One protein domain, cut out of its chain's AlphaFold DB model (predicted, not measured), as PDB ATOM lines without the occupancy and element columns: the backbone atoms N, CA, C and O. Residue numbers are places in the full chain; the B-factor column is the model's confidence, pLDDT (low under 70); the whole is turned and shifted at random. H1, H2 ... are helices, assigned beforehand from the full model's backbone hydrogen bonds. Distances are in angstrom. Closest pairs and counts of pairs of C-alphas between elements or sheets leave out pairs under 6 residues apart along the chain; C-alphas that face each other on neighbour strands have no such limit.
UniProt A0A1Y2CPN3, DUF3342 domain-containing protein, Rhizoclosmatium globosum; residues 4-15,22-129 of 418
ATOM      1  N   PHE A   4     252.879 152.675 169.506       49.56
ATOM      2  CA  PHE A   4     251.563 153.263 169.809       49.56
ATOM      3  C   PHE A   4     251.385 153.645 171.277       49.56
ATOM      4  O   PHE A   4     250.772 154.669 171.559       49.56
ATOM      5  N   SER A   5     251.985 152.898 172.207       53.25
ATOM      6  CA  SER A   5     252.052 153.317 173.610       53.25
ATOM      7  C   SER A   5     252.811 154.638 173.760       53.25
ATOM      8  O   SER A   5     252.334 155.526 174.445       53.25
ATOM      9  N   TYR A   6     253.946 154.807 173.070       54.94
ATOM     10  CA  TYR A   6     254.728 156.050 173.082       54.94
ATOM     11  C   TYR A   6     253.988 157.223 172.421       54.94
ATOM     12  O   TYR A   6     254.035 158.335 172.940       54.94
ATOM     13  N   LEU A   7     253.275 156.984 171.313       54.53
ATOM     14  CA  LEU A   7     252.452 158.004 170.658       54.53
ATOM     15  C   LEU A   7     251.273 158.441 171.533       54.53
ATOM     16  O   LEU A   7     251.043 159.638 171.655       54.53
ATOM     17  N   ALA A   8     250.553 157.508 172.160       58.09
ATOM     18  CA  ALA A   8     249.433 157.832 173.045       58.09
ATOM     19  C   ALA A   8     249.894 158.604 174.294       58.09
ATOM     20  O   ALA A   8     249.274 159.597 174.673       58.09
ATOM     21  N   ASP A   9     251.014 158.187 174.890       55.91
ATOM     22  CA  ASP A   9     251.596 158.822 176.074       55.91
ATOM     23  C   ASP A   9     252.091 160.248 175.748       55.91
ATOM     24  O   ASP A   9     251.741 161.201 176.447       55.91
ATOM     25  N   LYS A  10     252.784 160.448 174.611       48.41
ATOM     26  CA  LYS A  10     253.202 161.790 174.155       48.41
ATOM     27  C   LYS A  10     252.069 162.678 173.641       48.41
ATOM     28  O   LYS A  10     252.119 163.882 173.872       48.41
ATOM     29  N   ALA A  11     251.040 162.126 172.995       53.59
ATOM     30  CA  ALA A  11     249.869 162.897 172.566       53.59
ATOM     31  C   ALA A  11     249.133 163.536 173.755       53.59
ATOM     32  O   ALA A  11     248.541 164.603 173.611       53.59
ATOM     33  N   SER A  12     249.205 162.917 174.940       52.97
ATOM     34  CA  SER A  12     248.653 163.488 176.174       52.97
ATOM     35  C   SER A  12     249.457 164.678 176.728       52.97
ATOM     36  O   SER A  12     248.923 165.464 177.507       52.97
ATOM     37  N   THR A  13     250.728 164.826 176.331       51.47
ATOM     38  CA  THR A  13     251.669 165.820 176.882       51.47
ATOM     39  C   THR A  13     252.127 166.886 175.886       51.47
ATOM     40  O   THR A  13     252.665 167.909 176.311       51.47
ATOM     41  N   THR A  14     251.971 166.704 174.571       45.59
ATOM     42  CA  THR A  14     252.409 167.688 173.564       45.59
ATOM     43  C   THR A  14     251.574 167.597 172.280       45.59
ATOM     44  O   THR A  14     251.462 166.533 171.682       45.59
ATOM     45  N   ASN A  15     251.047 168.737 171.810       50.72
ATOM     46  CA  ASN A  15     250.208 168.835 170.597       50.72
ATOM     47  C   ASN A  15     250.960 168.610 169.268       50.72
ATOM     48  O   ASN A  15     250.344 168.652 168.205       50.72
ATOM     49  N   HIS A  22     261.500 157.962 157.091       49.66
ATOM     50  CA  HIS A  22     261.623 157.900 155.633       49.66
ATOM     51  C   HIS A  22     260.411 157.157 155.051       49.66
ATOM     52  O   HIS A  22     260.508 156.021 154.588       49.66
ATOM     53  N   CYS A  23     259.244 157.783 155.173       62.28
ATOM     54  CA  CYS A  23     257.987 157.292 154.653       62.28
ATOM     55  C   CYS A  23     257.846 157.813 153.229       62.28
ATOM     56  O   CYS A  23     258.084 158.992 152.969       62.28
ATOM     57  N   ASP A  24     257.430 156.940 152.324       74.56
ATOM     58  CA  ASP A  24     256.956 157.371 151.019       74.56
ATOM     59  C   ASP A  24     255.752 158.310 151.227       74.56
ATOM     60  O   ASP A  24     254.795 157.962 151.929       74.56
ATOM     61  N   ILE A  25     255.831 159.521 150.669       82.31
ATOM     62  CA  ILE A  25     254.813 160.564 150.848       82.31
ATOM     63  C   ILE A  25     253.469 160.082 150.287       82.31
ATOM     64  O   ILE A  25     252.441 160.315 150.923       82.31
ATOM     65  N   GLU A  26     253.474 159.330 149.178       83.50
ATOM     66  CA  GLU A  26     252.258 158.760 148.581       83.50
ATOM     67  C   GLU A  26     251.604 157.742 149.535       83.50
ATOM     68  O   GLU A  26     250.384 157.717 149.702       83.50
ATOM     69  N   VAL A  27     252.413 156.933 150.231       87.81
ATOM     70  CA  VAL A  27     251.928 155.955 151.222       87.81
ATOM     71  C   VAL A  27     251.387 156.655 152.469       87.81
ATOM     72  O   VAL A  27     250.366 156.227 153.012       87.81
ATOM     73  N   PHE A  28     252.028 157.732 152.931       87.25
ATOM     74  CA  PHE A  28     251.527 158.510 154.065       87.25
ATOM     75  C   PHE A  28     250.206 159.221 153.737       87.25
ATOM     76  O   PHE A  28     249.264 159.148 154.528       87.25
ATOM     77  N   GLU A  29     250.095 159.846 152.562       89.06
ATOM     78  CA  GLU A  29     248.853 160.464 152.090       89.06
ATOM     79  C   GLU A  29     247.720 159.430 151.988       89.06
ATOM     80  O   GLU A  29     246.635 159.643 152.540       89.06
ATOM     81  N   TRP A  30     247.995 158.257 151.405       93.06
ATOM     82  CA  TRP A  30     247.045 157.142 151.339       93.06
ATOM     83  C   TRP A  30     246.569 156.704 152.735       93.06
ATOM     84  O   TRP A  30     245.368 156.535 152.968       93.06
ATOM     85  N   LEU A  31     247.486 156.571 153.701       90.81
ATOM     86  CA  LEU A  31     247.149 156.226 155.089       90.81
ATOM     87  C   LEU A  31     246.278 157.302 155.753       90.81
ATOM     88  O   LEU A  31     245.316 156.965 156.446       90.81
ATOM     89  N   MET A  32     246.548 158.585 155.505       88.00
ATOM     90  CA  MET A  32     245.725 159.689 156.006       88.00
ATOM     91  C   MET A  32     244.324 159.700 155.379       88.00
ATOM     92  O   MET A  32     243.333 159.887 156.094       88.00
ATOM     93  N   MET A  33     244.196 159.417 154.079       89.38
ATOM     94  CA  MET A  33     242.899 159.218 153.415       89.38
ATOM     95  C   MET A  33     242.128 158.023 154.003       89.38
ATOM     96  O   MET A  33     240.916 158.106 154.221       89.38
ATOM     97  N   PHE A  34     242.814 156.922 154.324       91.25
ATOM     98  CA  PHE A  34     242.204 155.761 154.976       91.25
ATOM     99  C   PHE A  34     241.701 156.090 156.394       91.25
ATOM    100  O   PHE A  34     240.540 155.818 156.713       91.25
ATOM    101  N   ILE A  35     242.529 156.737 157.225       88.50
ATOM    102  CA  ILE A  35     242.181 157.146 158.599       88.50
ATOM    103  C   ILE A  35     241.010 158.143 158.602       88.50
ATOM    104  O   ILE A  35     240.089 158.016 159.409       88.50
ATOM    105  N   THR A  36     240.980 159.082 157.649       90.94
ATOM    106  CA  THR A  36     239.868 160.037 157.461       90.94
ATOM    107  C   THR A  36     238.631 159.429 156.780       90.94
ATOM    108  O   THR A  36     237.696 160.151 156.438       90.94
ATOM    109  N   ARG A  37     238.571 158.093 156.646       87.88
ATOM    110  CA  ARG A  37     237.448 157.302 156.103       87.88
ATOM    111  C   ARG A  37     237.118 157.548 154.626       87.88
ATOM    112  O   ARG A  37     236.052 157.135 154.178       87.88
ATOM    113  N   GLN A  38     238.037 158.123 153.854       82.94
ATOM    114  CA  GLN A  38     237.854 158.350 152.414       82.94
ATOM    115  C   GLN A  38     237.981 157.061 151.581       82.94
ATOM    116  O   GLN A  38     237.646 157.072 150.403       82.94
ATOM    117  N   ARG A  39     238.429 155.950 152.196       82.38
ATOM    118  CA  ARG A  39     238.589 154.611 151.586       82.38
ATOM    119  C   ARG A  39     239.244 154.658 150.188       82.38
ATOM    120  O   ARG A  39     238.619 154.241 149.212       82.38
ATOM    121  N   PRO A  40     240.492 155.155 150.086       88.56
ATOM    122  CA  PRO A  40     241.243 155.109 148.834       88.56
ATOM    123  C   PRO A  40     241.403 153.660 148.344       88.56
ATOM    124  O   PRO A  40     241.472 152.723 149.144       88.56
ATOM    125  N   ALA A  41     241.460 153.474 147.026       90.69
ATOM    126  CA  ALA A  41     241.679 152.161 146.425       90.69
ATOM    127  C   ALA A  41     243.104 151.654 146.709       90.69
ATOM    128  O   ALA A  41     244.053 152.440 146.749       90.69
ATOM    129  N   LEU A  42     243.258 150.341 146.895       93.69
ATOM    130  CA  LEU A  42     244.573 149.697 146.915       93.69
ATOM    131  C   LEU A  42     245.068 149.480 145.484       93.69
ATOM    132  O   LEU A  42     244.286 149.150 144.595       93.69
ATOM    133  N   GLU A  43     246.375 149.639 145.285       92.75
ATOM    134  CA  GLU A  43     247.038 149.434 143.998       92.75
ATOM    135  C   GLU A  43     248.219 148.459 144.144       92.75
ATOM    136  O   GLU A  43     248.915 148.492 145.170       92.75
ATOM    137  N   PRO A  44     248.552 147.655 143.110       91.38
ATOM    138  CA  PRO A  44     249.642 146.679 143.189       91.38
ATOM    139  C   PRO A  44     251.015 147.293 143.491       91.38
ATOM    140  O   PRO A  44     251.890 146.613 144.026       91.38
ATOM    141  N   ARG A  45     251.213 148.579 143.157       90.00
ATOM    142  CA  ARG A  45     252.475 149.304 143.378       90.00
ATOM    143  C   ARG A  45     252.700 149.785 144.812       90.00
ATOM    144  O   ARG A  45     253.848 149.966 145.199       90.00
ATOM    145  N   SER A  46     251.635 149.986 145.585       90.00
ATOM    146  CA  SER A  46     251.695 150.603 146.916       90.00
ATOM    147  C   SER A  46     251.292 149.653 148.044       90.00
ATOM    148  O   SER A  46     251.760 149.826 149.168       90.00
ATOM    149  N   VAL A  47     250.490 148.614 147.767       92.69
ATOM    150  CA  VAL A  47     249.913 147.730 148.800       92.69
ATOM    151  C   VAL A  47     250.946 147.085 149.731       92.69
ATOM    152  O   VAL A  47     250.697 146.974 150.928       92.69
ATOM    153  N   VAL A  48     252.131 146.714 149.237       89.94
ATOM    154  CA  VAL A  48     253.190 146.117 150.074       89.94
ATOM    155  C   VAL A  48     253.797 147.150 151.030       89.94
ATOM    156  O   VAL A  48     253.987 146.859 152.211       89.94
ATOM    157  N   SER A  49     254.030 148.377 150.559       89.56
ATOM    158  CA  SER A  49     254.493 149.491 151.393       89.56
ATOM    159  C   SER A  49     253.428 149.902 152.418       89.56
ATOM    160  O   SER A  49     253.746 150.104 153.587       89.56
ATOM    161  N   ILE A  50     252.149 149.931 152.021       91.81
ATOM    162  CA  ILE A  50     251.006 150.164 152.921       91.81
ATOM    163  C   ILE A  50     250.893 149.038 153.964       91.81
ATOM    164  O   ILE A  50     250.647 149.319 155.137       91.81
ATOM    165  N   LEU A  51     251.132 147.774 153.598       91.94
ATOM    166  CA  LEU A  51     251.141 146.645 154.535       91.94
ATOM    167  C   LEU A  51     252.272 146.776 155.572       91.94
ATOM    168  O   LEU A  51     252.045 146.588 156.767       91.94
ATOM    169  N   ILE A  52     253.487 147.123 155.140       88.25
ATOM    170  CA  ILE A  52     254.632 147.322 156.044       88.25
ATOM    171  C   ILE A  52     254.354 148.493 157.002       88.25
ATOM    172  O   ILE A  52     254.511 148.343 158.218       88.25
ATOM    173  N   SER A  53     253.863 149.619 156.479       89.12
ATOM    174  CA  SER A  53     253.514 150.804 157.267       89.12
ATOM    175  C   SER A  53     252.349 150.551 158.228       89.12
ATOM    176  O   SER A  53     252.432 150.924 159.394       89.12
ATOM    177  N   SER A  54     251.294 149.850 157.808       91.25
ATOM    178  CA  SER A  54     250.163 149.483 158.675       91.25
ATOM    179  C   SER A  54     250.535 148.444 159.739       91.25
ATOM    180  O   SER A  54     249.946 148.438 160.821       91.25
ATOM    181  N   ASN A  55     251.550 147.606 159.498       88.88
ATOM    182  CA  ASN A  55     252.150 146.749 160.521       88.88
ATOM    183  C   ASN A  55     252.989 147.544 161.534       88.88
ATOM    184  O   ASN A  55     252.840 147.337 162.739       88.88
ATOM    185  N   PHE A  56     253.814 148.492 161.078       86.62
ATOM    186  CA  PHE A  56     254.544 149.406 161.964       86.62
ATOM    187  C   PHE A  56     253.587 150.256 162.821       86.62
ATOM    188  O   PHE A  56     253.770 150.373 164.034       86.62
ATOM    189  N   LEU A  57     252.512 150.759 162.206       87.81
ATOM    190  CA  LEU A  57     251.454 151.536 162.851       87.81
ATOM    191  C   LEU A  57     250.386 150.681 163.564       87.81
ATOM    192  O   LEU A  57     249.376 151.212 164.008       87.81
ATOM    193  N   GLN A  58     250.576 149.363 163.679       87.75
ATOM    194  CA  GLN A  58     249.676 148.448 164.402       87.75
ATOM    195  C   GLN A  58     248.189 148.506 163.969       87.75
ATOM    196  O   GLN A  58     247.293 148.111 164.715       87.75
ATOM    197  N   MET A  59     247.916 148.942 162.734       90.50
ATOM    198  CA  MET A  59     246.581 149.063 162.140       90.50
ATOM    199  C   MET A  59     246.082 147.695 161.648       90.50
ATOM    200  O   MET A  59     246.051 147.434 160.447       90.50
ATOM    201  N   ALA A  60     245.725 146.803 162.577       90.81
ATOM    202  CA  ALA A  60     245.427 145.392 162.294       90.81
ATOM    203  C   ALA A  60     244.417 145.180 161.148       90.81
ATOM    204  O   ALA A  60     244.723 144.453 160.208       90.81
ATOM    205  N   SER A  61     243.285 145.890 161.163       91.81
ATOM    206  CA  SER A  61     242.247 145.775 160.127       91.81
ATOM    207  C   SER A  61     242.711 146.205 158.732       91.81
ATOM    208  O   SER A  61     242.261 145.642 157.742       91.81
ATOM    209  N   LEU A  62     243.626 147.177 158.632       93.69
ATOM    210  CA  LEU A  62     244.233 147.549 157.354       93.69
ATOM    211  C   LEU A  62     245.227 146.479 156.884       93.69
ATOM    212  O   LEU A  62     245.291 146.199 155.693       93.69
ATOM    213  N   GLN A  63     245.957 145.838 157.802       94.12
ATOM    214  CA  GLN A  63     246.842 144.725 157.446       94.12
ATOM    215  C   GLN A  63     246.051 143.554 156.855       94.12
ATOM    216  O   GLN A  63     246.508 142.982 155.874       94.12
ATOM    217  N   ASP A  64     244.884 143.212 157.415       94.38
ATOM    218  CA  ASP A  64     244.023 142.147 156.876       94.38
ATOM    219  C   ASP A  64     243.559 142.476 155.447       94.38
ATOM    220  O   ASP A  64     243.824 141.699 154.534       94.38
ATOM    221  N   ILE A  65     243.015 143.680 155.218       94.94
ATOM    222  CA  ILE A  65     242.599 144.148 153.879       94.94
ATOM    223  C   ILE A  65     243.775 144.126 152.883       94.94
ATOM    224  O   ILE A  65     243.614 143.730 151.729       94.94
ATOM    225  N   CYS A  66     244.975 144.538 153.306       95.25
ATOM    226  CA  CYS A  66     246.161 144.476 152.454       95.25
ATOM    227  C   CYS A  66     246.604 143.034 152.162       95.25
ATOM    228  O   CYS A  66     247.047 142.767 151.050       95.25
ATOM    229  N   LEU A  67     246.504 142.113 153.125       95.50
ATOM    230  CA  LEU A  67     246.858 140.701 152.942       95.50
ATOM    231  C   LEU A  67     245.883 139.989 151.993       95.50
ATOM    232  O   LEU A  67     246.341 139.260 151.117       95.50
ATOM    233  N   GLU A  68     244.579 140.248 152.120       96.19
ATOM    234  CA  GLU A  68     243.538 139.779 151.191       96.19
ATOM    235  C   GLU A  68     243.781 140.325 149.775       96.19
ATOM    236  O   GLU A  68     243.869 139.563 148.816       96.19
ATOM    237  N   TYR A  69     244.027 141.631 149.631       96.19
ATOM    238  CA  TYR A  69     244.343 142.214 148.324       96.19
ATOM    239  C   TYR A  69     245.624 141.622 147.705       96.19
ATOM    240  O   TYR A  69     245.673 141.388 146.495       96.19
ATOM    241  N   ILE A  70     246.661 141.376 148.521       94.19
ATOM    242  CA  ILE A  70     247.911 140.744 148.073       94.19
ATOM    243  C   ILE A  70     247.678 139.301 147.634       94.19
ATOM    244  O   ILE A  70     248.296 138.893 146.656       94.19
ATOM    245  N   HIS A  71     246.818 138.550 148.324       95.44
ATOM    246  CA  HIS A  71     246.418 137.203 147.928       95.44
ATOM    247  C   HIS A  71     245.797 137.213 146.523       95.44
ATOM    248  O   HIS A  71     246.319 136.568 145.612       95.44
ATOM    249  N   ASP A  72     244.766 138.035 146.326       95.06
ATOM    250  CA  ASP A  72     243.967 138.053 145.096       95.06
ATOM    251  C   ASP A  72     244.745 138.579 143.873       95.06
ATOM    252  O   ASP A  72     244.542 138.112 142.752       95.06
ATOM    253  N   HIS A  73     245.676 139.520 144.072       94.25
ATOM    254  CA  HIS A  73     246.425 140.187 142.991       94.25
ATOM    255  C   HIS A  73     247.912 139.788 142.949       94.25
ATOM    256  O   HIS A  73     248.746 140.502 142.377       94.25
ATOM    257  N   ILE A  74     248.286 138.645 143.542       92.50
ATOM    258  CA  ILE A  74     249.695 138.290 143.779       92.50
ATOM    259  C   ILE A  74     250.551 138.279 142.501       92.50
ATOM    260  O   ILE A  74     251.668 138.804 142.474       92.50
ATOM    261  N   ASN A  75     249.989 137.758 141.407       92.94
ATOM    262  CA  ASN A  75     250.630 137.659 140.093       92.94
ATOM    263  C   ASN A  75     250.813 139.018 139.385       92.94
ATOM    264  O   ASN A  75     251.549 139.110 138.399       92.94
ATOM    265  N   GLU A  76     250.160 140.081 139.853       92.31
ATOM    266  CA  GLU A  76     250.398 141.459 139.405       92.31
ATOM    267  C   GLU A  76     251.459 142.129 140.276       92.31
ATOM    268  O   GLU A  76     252.434 142.679 139.764       92.31
ATOM    269  N   ILE A  77     251.328 141.986 141.595       91.44
ATOM    270  CA  ILE A  77     252.216 142.570 142.608       91.44
ATOM    271  C   ILE A  77     253.665 142.080 142.443       91.44
ATOM    272  O   ILE A  77     254.605 142.873 142.509       91.44
ATOM    273  N   ILE A  78     253.872 140.795 142.129       89.81
ATOM    274  CA  ILE A  78     255.207 140.223 141.869       89.81
ATOM    275  C   ILE A  78     255.897 140.864 140.650       89.81
ATOM    276  O   ILE A  78     257.131 140.957 140.627       89.81
ATOM    277  N   LYS A  79     255.148 141.357 139.653       88.31
ATOM    278  CA  LYS A  79     255.722 142.012 138.460       88.31
ATOM    279  C   LYS A  79     256.290 143.396 138.785       88.31
ATOM    280  O   LYS A  79     257.267 143.806 138.158       88.31
ATOM    281  N   VAL A  80     255.736 144.091 139.781       87.50
ATOM    282  CA  VAL A  80     256.186 145.430 140.193       87.50
ATOM    283  C   VAL A  80     257.602 145.362 140.800       87.50
ATOM    284  O   VAL A  80     257.909 144.416 141.535       87.50
ATOM    285  N   PRO A  81     258.506 146.324 140.532       78.44
ATOM    286  CA  PRO A  81     259.849 146.375 141.126       78.44
ATOM    287  C   PRO A  81     259.858 146.818 142.609       78.44
ATOM    288  O   PRO A  81     260.574 147.740 142.980       78.44
ATOM    289  N   ILE A  82     259.086 146.143 143.465       74.38
ATOM    290  CA  ILE A  82     259.094 146.315 144.930       74.38
ATOM    291  C   ILE A  82     260.020 145.269 145.568       74.38
ATOM    292  O   ILE A  82     260.066 144.118 145.115       74.38
ATOM    293  N   ASP A  83     260.719 145.649 146.643       72.56
ATOM    294  CA  ASP A  83     261.462 144.710 147.484       72.56
ATOM    295  C   ASP A  83     260.542 143.969 148.474       72.56
ATOM    296  O   ASP A  83     260.126 144.492 149.508       72.56
ATOM    297  N   MET A  84     260.252 142.703 148.163       74.06
ATOM    298  CA  MET A  84     259.442 141.810 149.002       74.06
ATOM    299  C   MET A  84     260.214 141.234 150.206       74.06
ATOM    300  O   MET A  84     259.656 140.458 150.986       74.06
ATOM    301  N   ASN A  85     261.501 141.553 150.381       69.56
ATOM    302  CA  ASN A  85     262.274 141.121 151.551       69.56
ATOM    303  C   ASN A  85     261.920 141.904 152.824       69.56
ATOM    304  O   ASN A  85     262.150 141.405 153.922       69.56
ATOM    305  N   CYS A  86     261.292 143.073 152.686       71.81
ATOM    306  CA  CYS A  86     260.876 143.920 153.804       71.81
ATOM    307  C   CYS A  86     259.631 143.406 154.559       71.81
ATOM    308  O   CYS A  86     259.318 143.906 155.642       71.81
ATOM    309  N   ILE A  87     258.913 142.406 154.029       81.94
ATOM    310  CA  ILE A  87     257.754 141.802 154.705       81.94
ATOM    311  C   ILE A  87     258.246 140.913 155.858       81.94
ATOM    312  O   ILE A  87     258.968 139.937 155.655       81.94
ATOM    313  N   CYS A  88     257.842 141.234 157.088       82.12
ATOM    314  CA  CYS A  88     258.307 140.524 158.279       82.12
ATOM    315  C   CYS A  88     257.661 139.131 158.453       82.12
ATOM    316  O   CYS A  88     256.569 138.850 157.953       82.12
ATOM    317  N   LYS A  89     258.325 138.252 159.223       82.06
ATOM    318  CA  LYS A  89     257.941 136.835 159.408       82.06
ATOM    319  C   LYS A  89     256.477 136.637 159.835       82.06
ATOM    320  O   LYS A  89     255.838 135.708 159.358       82.06
ATOM    321  N   SER A  90     255.928 137.484 160.708       86.50
ATOM    322  CA  SER A  90     254.535 137.365 161.175       86.50
ATOM    323  C   SER A  90     253.505 137.642 160.075       86.50
ATOM    324  O   SER A  90     252.474 136.973 160.023       86.50
ATOM    325  N   LEU A  91     253.790 138.589 159.178       88.94
ATOM    326  CA  LEU A  91     252.950 138.873 158.014       88.94
ATOM    327  C   LEU A  91     253.075 137.774 156.958       88.94
ATOM    328  O   LEU A  91     252.060 137.349 156.422       88.94
ATOM    329  N   LEU A  92     254.285 137.257 156.715       88.38
ATOM    330  CA  LEU A  92     254.496 136.123 155.807       88.38
ATOM    331  C   LEU A  92     253.762 134.856 156.273       88.38
ATOM    332  O   LEU A  92     253.182 134.164 155.444       88.38
ATOM    333  N   VAL A  93     253.721 134.580 157.583       88.12
ATOM    334  CA  VAL A  93     252.916 133.478 158.145       88.12
ATOM    335  C   VAL A  93     251.419 133.707 157.916       88.12
ATOM    336  O   VAL A  93     250.728 132.772 157.522       88.12
ATOM    337  N   ARG A  94     250.901 134.925 158.134       92.50
ATOM    338  CA  ARG A  94     249.485 135.248 157.863       92.50
ATOM    339  C   ARG A  94     249.151 135.109 156.378       92.50
ATOM    340  O   ARG A  94     248.171 134.456 156.050       92.50
ATOM    341  N   LEU A  95     249.999 135.640 155.497       92.69
ATOM    342  CA  LEU A  95     249.832 135.545 154.047       92.69
ATOM    343  C   LEU A  95     249.862 134.087 153.564       92.69
ATOM    344  O   LEU A  95     248.989 133.667 152.814       92.69
ATOM    345  N   ALA A  96     250.821 133.287 154.042       90.88
ATOM    346  CA  ALA A  96     250.910 131.867 153.703       90.88
ATOM    347  C   ALA A  96     249.698 131.053 154.186       90.88
ATOM    348  O   ALA A  96     249.379 130.044 153.565       90.88
ATOM    349  N   LYS A  97     249.004 131.479 155.252       91.75
ATOM    350  CA  LYS A  97     247.756 130.847 155.711       91.75
ATOM    351  C   LYS A  97     246.551 131.138 154.811       91.75
ATOM    352  O   LYS A  97     245.635 130.324 154.820       91.75
ATOM    353  N   LEU A  98     246.543 132.245 154.057       92.81
ATOM    354  CA  LEU A  98     245.457 132.561 153.119       92.81
ATOM    355  C   LEU A  98     245.464 131.610 151.916       92.81
ATOM    356  O   LEU A  98     244.423 131.069 151.565       92.81
ATOM    357  N   PHE A  99     246.641 131.346 151.344       93.00
ATOM    358  CA  PHE A  99     246.766 130.456 150.191       93.00
ATOM    359  C   PHE A  99     246.597 128.970 150.553       93.00
ATOM    360  O   PHE A  99     247.213 128.447 151.495       93.00
ATOM    361  N   SER A 100     245.862 128.242 149.714       89.94
ATOM    362  CA  SER A 100     245.894 126.780 149.644       89.94
ATOM    363  C   SER A 100     247.153 126.258 148.934       89.94
ATOM    364  O   SER A 100     247.879 126.989 148.259       89.94
ATOM    365  N   LEU A 101     247.409 124.947 149.049       87.25
ATOM    366  CA  LEU A 101     248.478 124.281 148.288       87.25
ATOM    367  C   LEU A 101     248.234 124.312 146.768       87.25
ATOM    368  O   LEU A 101     249.194 124.216 146.006       87.25
ATOM    369  N   SER A 102     246.980 124.441 146.323       86.06
ATOM    370  CA  SER A 102     246.641 124.542 144.899       86.06
ATOM    371  C   SER A 102     246.985 125.925 144.351       86.06
ATOM    372  O   SER A 102     247.767 126.011 143.411       86.06
ATOM    373  N   GLU A 103     246.505 126.996 144.992       90.12
ATOM    374  CA  GLU A 103     246.759 128.385 144.566       90.12
ATOM    375  C   GLU A 103     248.259 128.717 144.560       90.12
ATOM    376  O   GLU A 103     248.741 129.388 143.653       90.12
ATOM    377  N   LEU A 104     249.036 128.162 145.500       89.62
ATOM    378  CA  LEU A 104     250.505 128.260 145.517       89.62
ATOM    379  C   LEU A 104     251.169 127.823 144.197       89.62
ATOM    380  O   LEU A 104     252.219 128.351 143.833       89.62
ATOM    381  N   ASN A 105     250.585 126.864 143.473       85.81
ATOM    382  CA  ASN A 105     251.114 126.406 142.186       85.81
ATOM    383  C   ASN A 105     250.810 127.360 141.021       85.81
ATOM    384  O   ASN A 105     251.484 127.274 139.994       85.81
ATOM    385  N   GLU A 106     249.824 128.245 141.171       89.31
ATOM    386  CA  GLU A 106     249.380 129.207 140.153       89.31
ATOM    387  C   GLU A 106     250.162 130.535 140.221       89.31
ATOM    388  O   GLU A 106     250.025 131.406 139.356       89.31
ATOM    389  N   ILE A 107     251.019 130.699 141.236       90.31
ATOM    390  CA  ILE A 107     251.871 131.877 141.425       90.31
ATOM    391  C   ILE A 107     253.096 131.805 140.501       90.31
ATOM    392  O   ILE A 107     253.920 130.892 140.580       90.31
ATOM    393  N   VAL A 108     253.263 132.824 139.656       88.69
ATOM    394  CA  VAL A 108     254.361 132.945 138.688       88.69
ATOM    395  C   VAL A 108     255.411 133.935 139.204       88.69
ATOM    396  O   VAL A 108     255.371 135.129 138.910       88.69
ATOM    397  N   ASP A 109     256.388 133.422 139.957       87.19
ATOM    398  CA  ASP A 109     257.489 134.202 140.548       87.19
ATOM    399  C   ASP A 109     258.868 133.789 139.986       87.19
ATOM    400  O   ASP A 109     259.640 133.089 140.646       87.19
ATOM    401  N   PRO A 110     259.231 134.213 138.759       82.75
ATOM    402  CA  PRO A 110     260.480 133.799 138.110       82.75
ATOM    403  C   PRO A 110     261.745 134.373 138.772       82.75
ATOM    404  O   PRO A 110     262.853 133.989 138.397       82.75
ATOM    405  N   LYS A 111     261.595 135.314 139.717       82.50
ATOM    406  CA  LYS A 111     262.693 135.946 140.466       82.50
ATOM    407  C   LYS A 111     262.749 135.509 141.935       82.50
ATOM    408  O   LYS A 111     263.594 136.025 142.659       82.50
ATOM    409  N   ASP A 112     261.879 134.587 142.351       83.56
ATOM    410  CA  ASP A 112     261.754 134.070 143.720       83.56
ATOM    411  C   ASP A 112     261.726 135.171 144.801       83.56
ATOM    412  O   ASP A 112     262.426 135.129 145.815       83.56
ATOM    413  N   LYS A 113     260.923 136.214 144.563       80.62
ATOM    414  CA  LYS A 113     260.732 137.321 145.514       80.62
ATOM    415  C   LYS A 113     260.012 136.861 146.786       80.62
ATOM    416  O   LYS A 113     260.296 137.363 147.884       80.62
ATOM    417  N   LEU A 114     259.053 135.949 146.626       85.50
ATOM    418  CA  LEU A 114     258.108 135.539 147.660       85.50
ATOM    419  C   LEU A 114     257.805 134.033 147.656       85.50
ATOM    420  O   LEU A 114     257.611 133.477 148.740       85.50
ATOM    421  N   ILE A 115     257.767 133.359 146.498       89.19
ATOM    422  CA  ILE A 115     257.185 132.005 146.415       89.19
ATOM    423  C   ILE A 115     257.902 130.969 147.297       89.19
ATOM    424  O   ILE A 115     257.240 130.254 148.053       89.19
ATOM    425  N   SER A 116     259.241 130.949 147.333       86.88
ATOM    426  CA  SER A 116     259.988 130.062 148.238       86.88
ATOM    427  C   SER A 116     259.698 130.333 149.715       86.88
ATOM    428  O   SER A 116     259.670 129.398 150.514       86.88
ATOM    429  N   LYS A 117     259.436 131.591 150.100       86.00
ATOM    430  CA  LYS A 117     259.094 131.950 151.488       86.00
ATOM    431  C   LYS A 117     257.713 131.413 151.865       86.00
ATOM    432  O   LYS A 117     257.555 130.886 152.965       86.00
ATOM    433  N   LEU A 118     256.734 131.489 150.957       88.56
ATOM    434  CA  LEU A 118     255.408 130.888 151.160       88.56
ATOM    435  C   LEU A 118     255.514 129.363 151.280       88.56
ATOM    436  O   LEU A 118     254.941 128.782 152.199       88.56
ATOM    437  N   HIS A 119     256.316 128.718 150.426       89.50
ATOM    438  CA  HIS A 119     256.558 127.274 150.489       89.50
ATOM    439  C   HIS A 119     257.241 126.848 151.802       89.50
ATOM    440  O   HIS A 119     256.793 125.899 152.442       89.50
ATOM    441  N   MET A 120     258.262 127.581 152.260       87.81
ATOM    442  CA  MET A 120     258.906 127.376 153.567       87.81
ATOM    443  C   MET A 120     257.911 127.534 154.732       87.81
ATOM    444  O   MET A 120     257.937 126.763 155.698       87.81
ATOM    445  N   HIS A 121     256.998 128.504 154.648       87.06
ATOM    446  CA  HIS A 121     255.940 128.659 155.644       87.06
ATOM    447  C   HIS A 121     254.906 127.529 155.589       87.06
ATOM    448  O   HIS A 121     254.514 127.056 156.652       87.06
ATOM    449  N   LYS A 122     254.549 127.005 154.407       88.19
ATOM    450  CA  LYS A 122     253.710 125.799 154.288       88.19
ATOM    451  C   LYS A 122     254.390 124.525 154.790       88.19
ATOM    452  O   LYS A 122     253.717 123.709 155.412       88.19
ATOM    453  N   VAL A 123     255.709 124.372 154.622       88.75
ATOM    454  CA  VAL A 123     256.479 123.308 155.299       88.75
ATOM    455  C   VAL A 123     256.293 123.437 156.809       88.75
ATOM    456  O   VAL A 123     255.909 122.473 157.462       88.75
ATOM    457  N   THR A 124     256.497 124.639 157.355       86.25
ATOM    458  CA  THR A 124     256.335 124.897 158.796       86.25
ATOM    459  C   THR A 124     254.911 124.581 159.271       86.25
ATOM    460  O   THR A 124     254.751 123.920 160.288       86.25
ATOM    461  N   GLU A 125     253.889 124.988 158.512       86.44
ATOM    462  CA  GLU A 125     252.470 124.732 158.799       86.44
ATOM    463  C   GLU A 125     252.161 123.228 158.877       86.44
ATOM    464  O   GLU A 125     251.567 122.782 159.856       86.44
ATOM    465  N   ILE A 126     252.619 122.433 157.899       86.62
ATOM    466  CA  ILE A 126     252.451 120.968 157.885       86.62
ATOM    467  C   ILE A 126     253.114 120.319 159.110       86.62
ATOM    468  O   ILE A 126     252.556 119.390 159.690       86.62
ATOM    469  N   LEU A 127     254.281 120.819 159.532       85.06
ATOM    470  CA  LEU A 127     255.015 120.310 160.697       85.06
ATOM    471  C   LEU A 127     254.332 120.620 162.042       85.06
ATOM    472  O   LEU A 127     254.661 119.971 163.035       85.06
ATOM    473  N   THR A 128     253.401 121.580 162.085       81.62
ATOM    474  CA  THR A 128     252.665 121.994 163.296       81.62
ATOM    475  C   THR A 128     251.196 121.553 163.330       81.62
ATOM    476  O   THR A 128     250.516 121.811 164.315       81.62
ATOM    477  N   GLN A 129     250.671 120.910 162.279       68.81
ATOM    478  CA  GLN A 129     249.247 120.550 162.217       68.81
ATOM    479  C   GLN A 129     248.832 119.512 163.286       68.81
ATOM    480  O   GLN A 129     249.546 118.527 163.503       68.81
TER     481      GLN A 129
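What this domain is: This is residues 4 to 15 and 22 to 129 of the 418 residues of the protein "DUF3342 domain-containing protein" of Rhizoclosmatium globosum (UniProt A0A1Y2CPN3). Picture an elongated row of helices: H3 and H4 form a helical hairpin in the middle, H2 stands at one end, and H6 then H8 follow on the other side, each crossing the helix before it. Residues 5 to 15, of which 5 to 11 belong to H1, stick out beyond the H2 end. The printed part has 120 residues with eight named helices, H1 to H8 in order, and no named strand: all helix. It is only just compact, close to loose, with a radius of gyration of the C-alphas of 16.1 A and spans of 51 by 31 by 24 A.

Where its parts are: Find C-alpha 4 at (251.563, 153.263, 169.809), where H1, residues 4 to 11, begins. Past the cut, H2 runs from C-alpha 25 at (254.813, 160.564, 150.848) to residue 35, 15.2 A. Next come H3, residues 47 to 56, 14.1 A; H4, 60 to 72, 18.8 A; short H5, 74 to 77; H6, 89 to 98, 14.6 A; and short H7, 103 to 106. H8, residues 115 to 128, runs 20.1 A to C-alpha 128 at (252.665, 121.994, 163.296).

How they stand to each other: H1 touches no helix. H2 and H3 only just touch, with 3 pairs of C-alphas within 8 A, closest at Val 27 and Ile 50, 6.1 A. H3 and H4 touch at Leu 51 and Gln 63, closest C-alphas 5.5 A, at a shallow tilt of 25 degrees, opposite ways. H5 is close to H4 but not clearly touching: the closest C-alphas, Ile 70 and Ile 77, are 7.2 A apart. With residues 67 to 71 alone, H4 touches H6 at a steep tilt of 55 degrees; the closest C-alphas, Leu 67 and Leu 95, are 6.1 A apart. H8, with residues 117 to 122 alone, touches H6 about perpendicular, 83 degrees, closest C-alphas Ala 96 and Leu 118, 5.3 A. H7 and H8 only just touch, with 3 pairs within 8 A, closest C-alphas Leu 104 and Ile 115, 7.7 A. Every O i to N i+4 pair is within hydrogen-bond range in H1, H2, H3, H4, H6 and H8; H5 and H7 are too short for one.

The domain as a whole: The C-alphas farthest apart, Thr 13 and Asn 105, are 52.5 A apart. Residues 16 to 21 are not printed; C-alphas 15 and 22 are 21.8 A apart across the cut. The links H2 to H3 and H5 to H6 are long. The model's pLDDT is under 70 at residues 4 to 15, 22 to 23, 85 and 129.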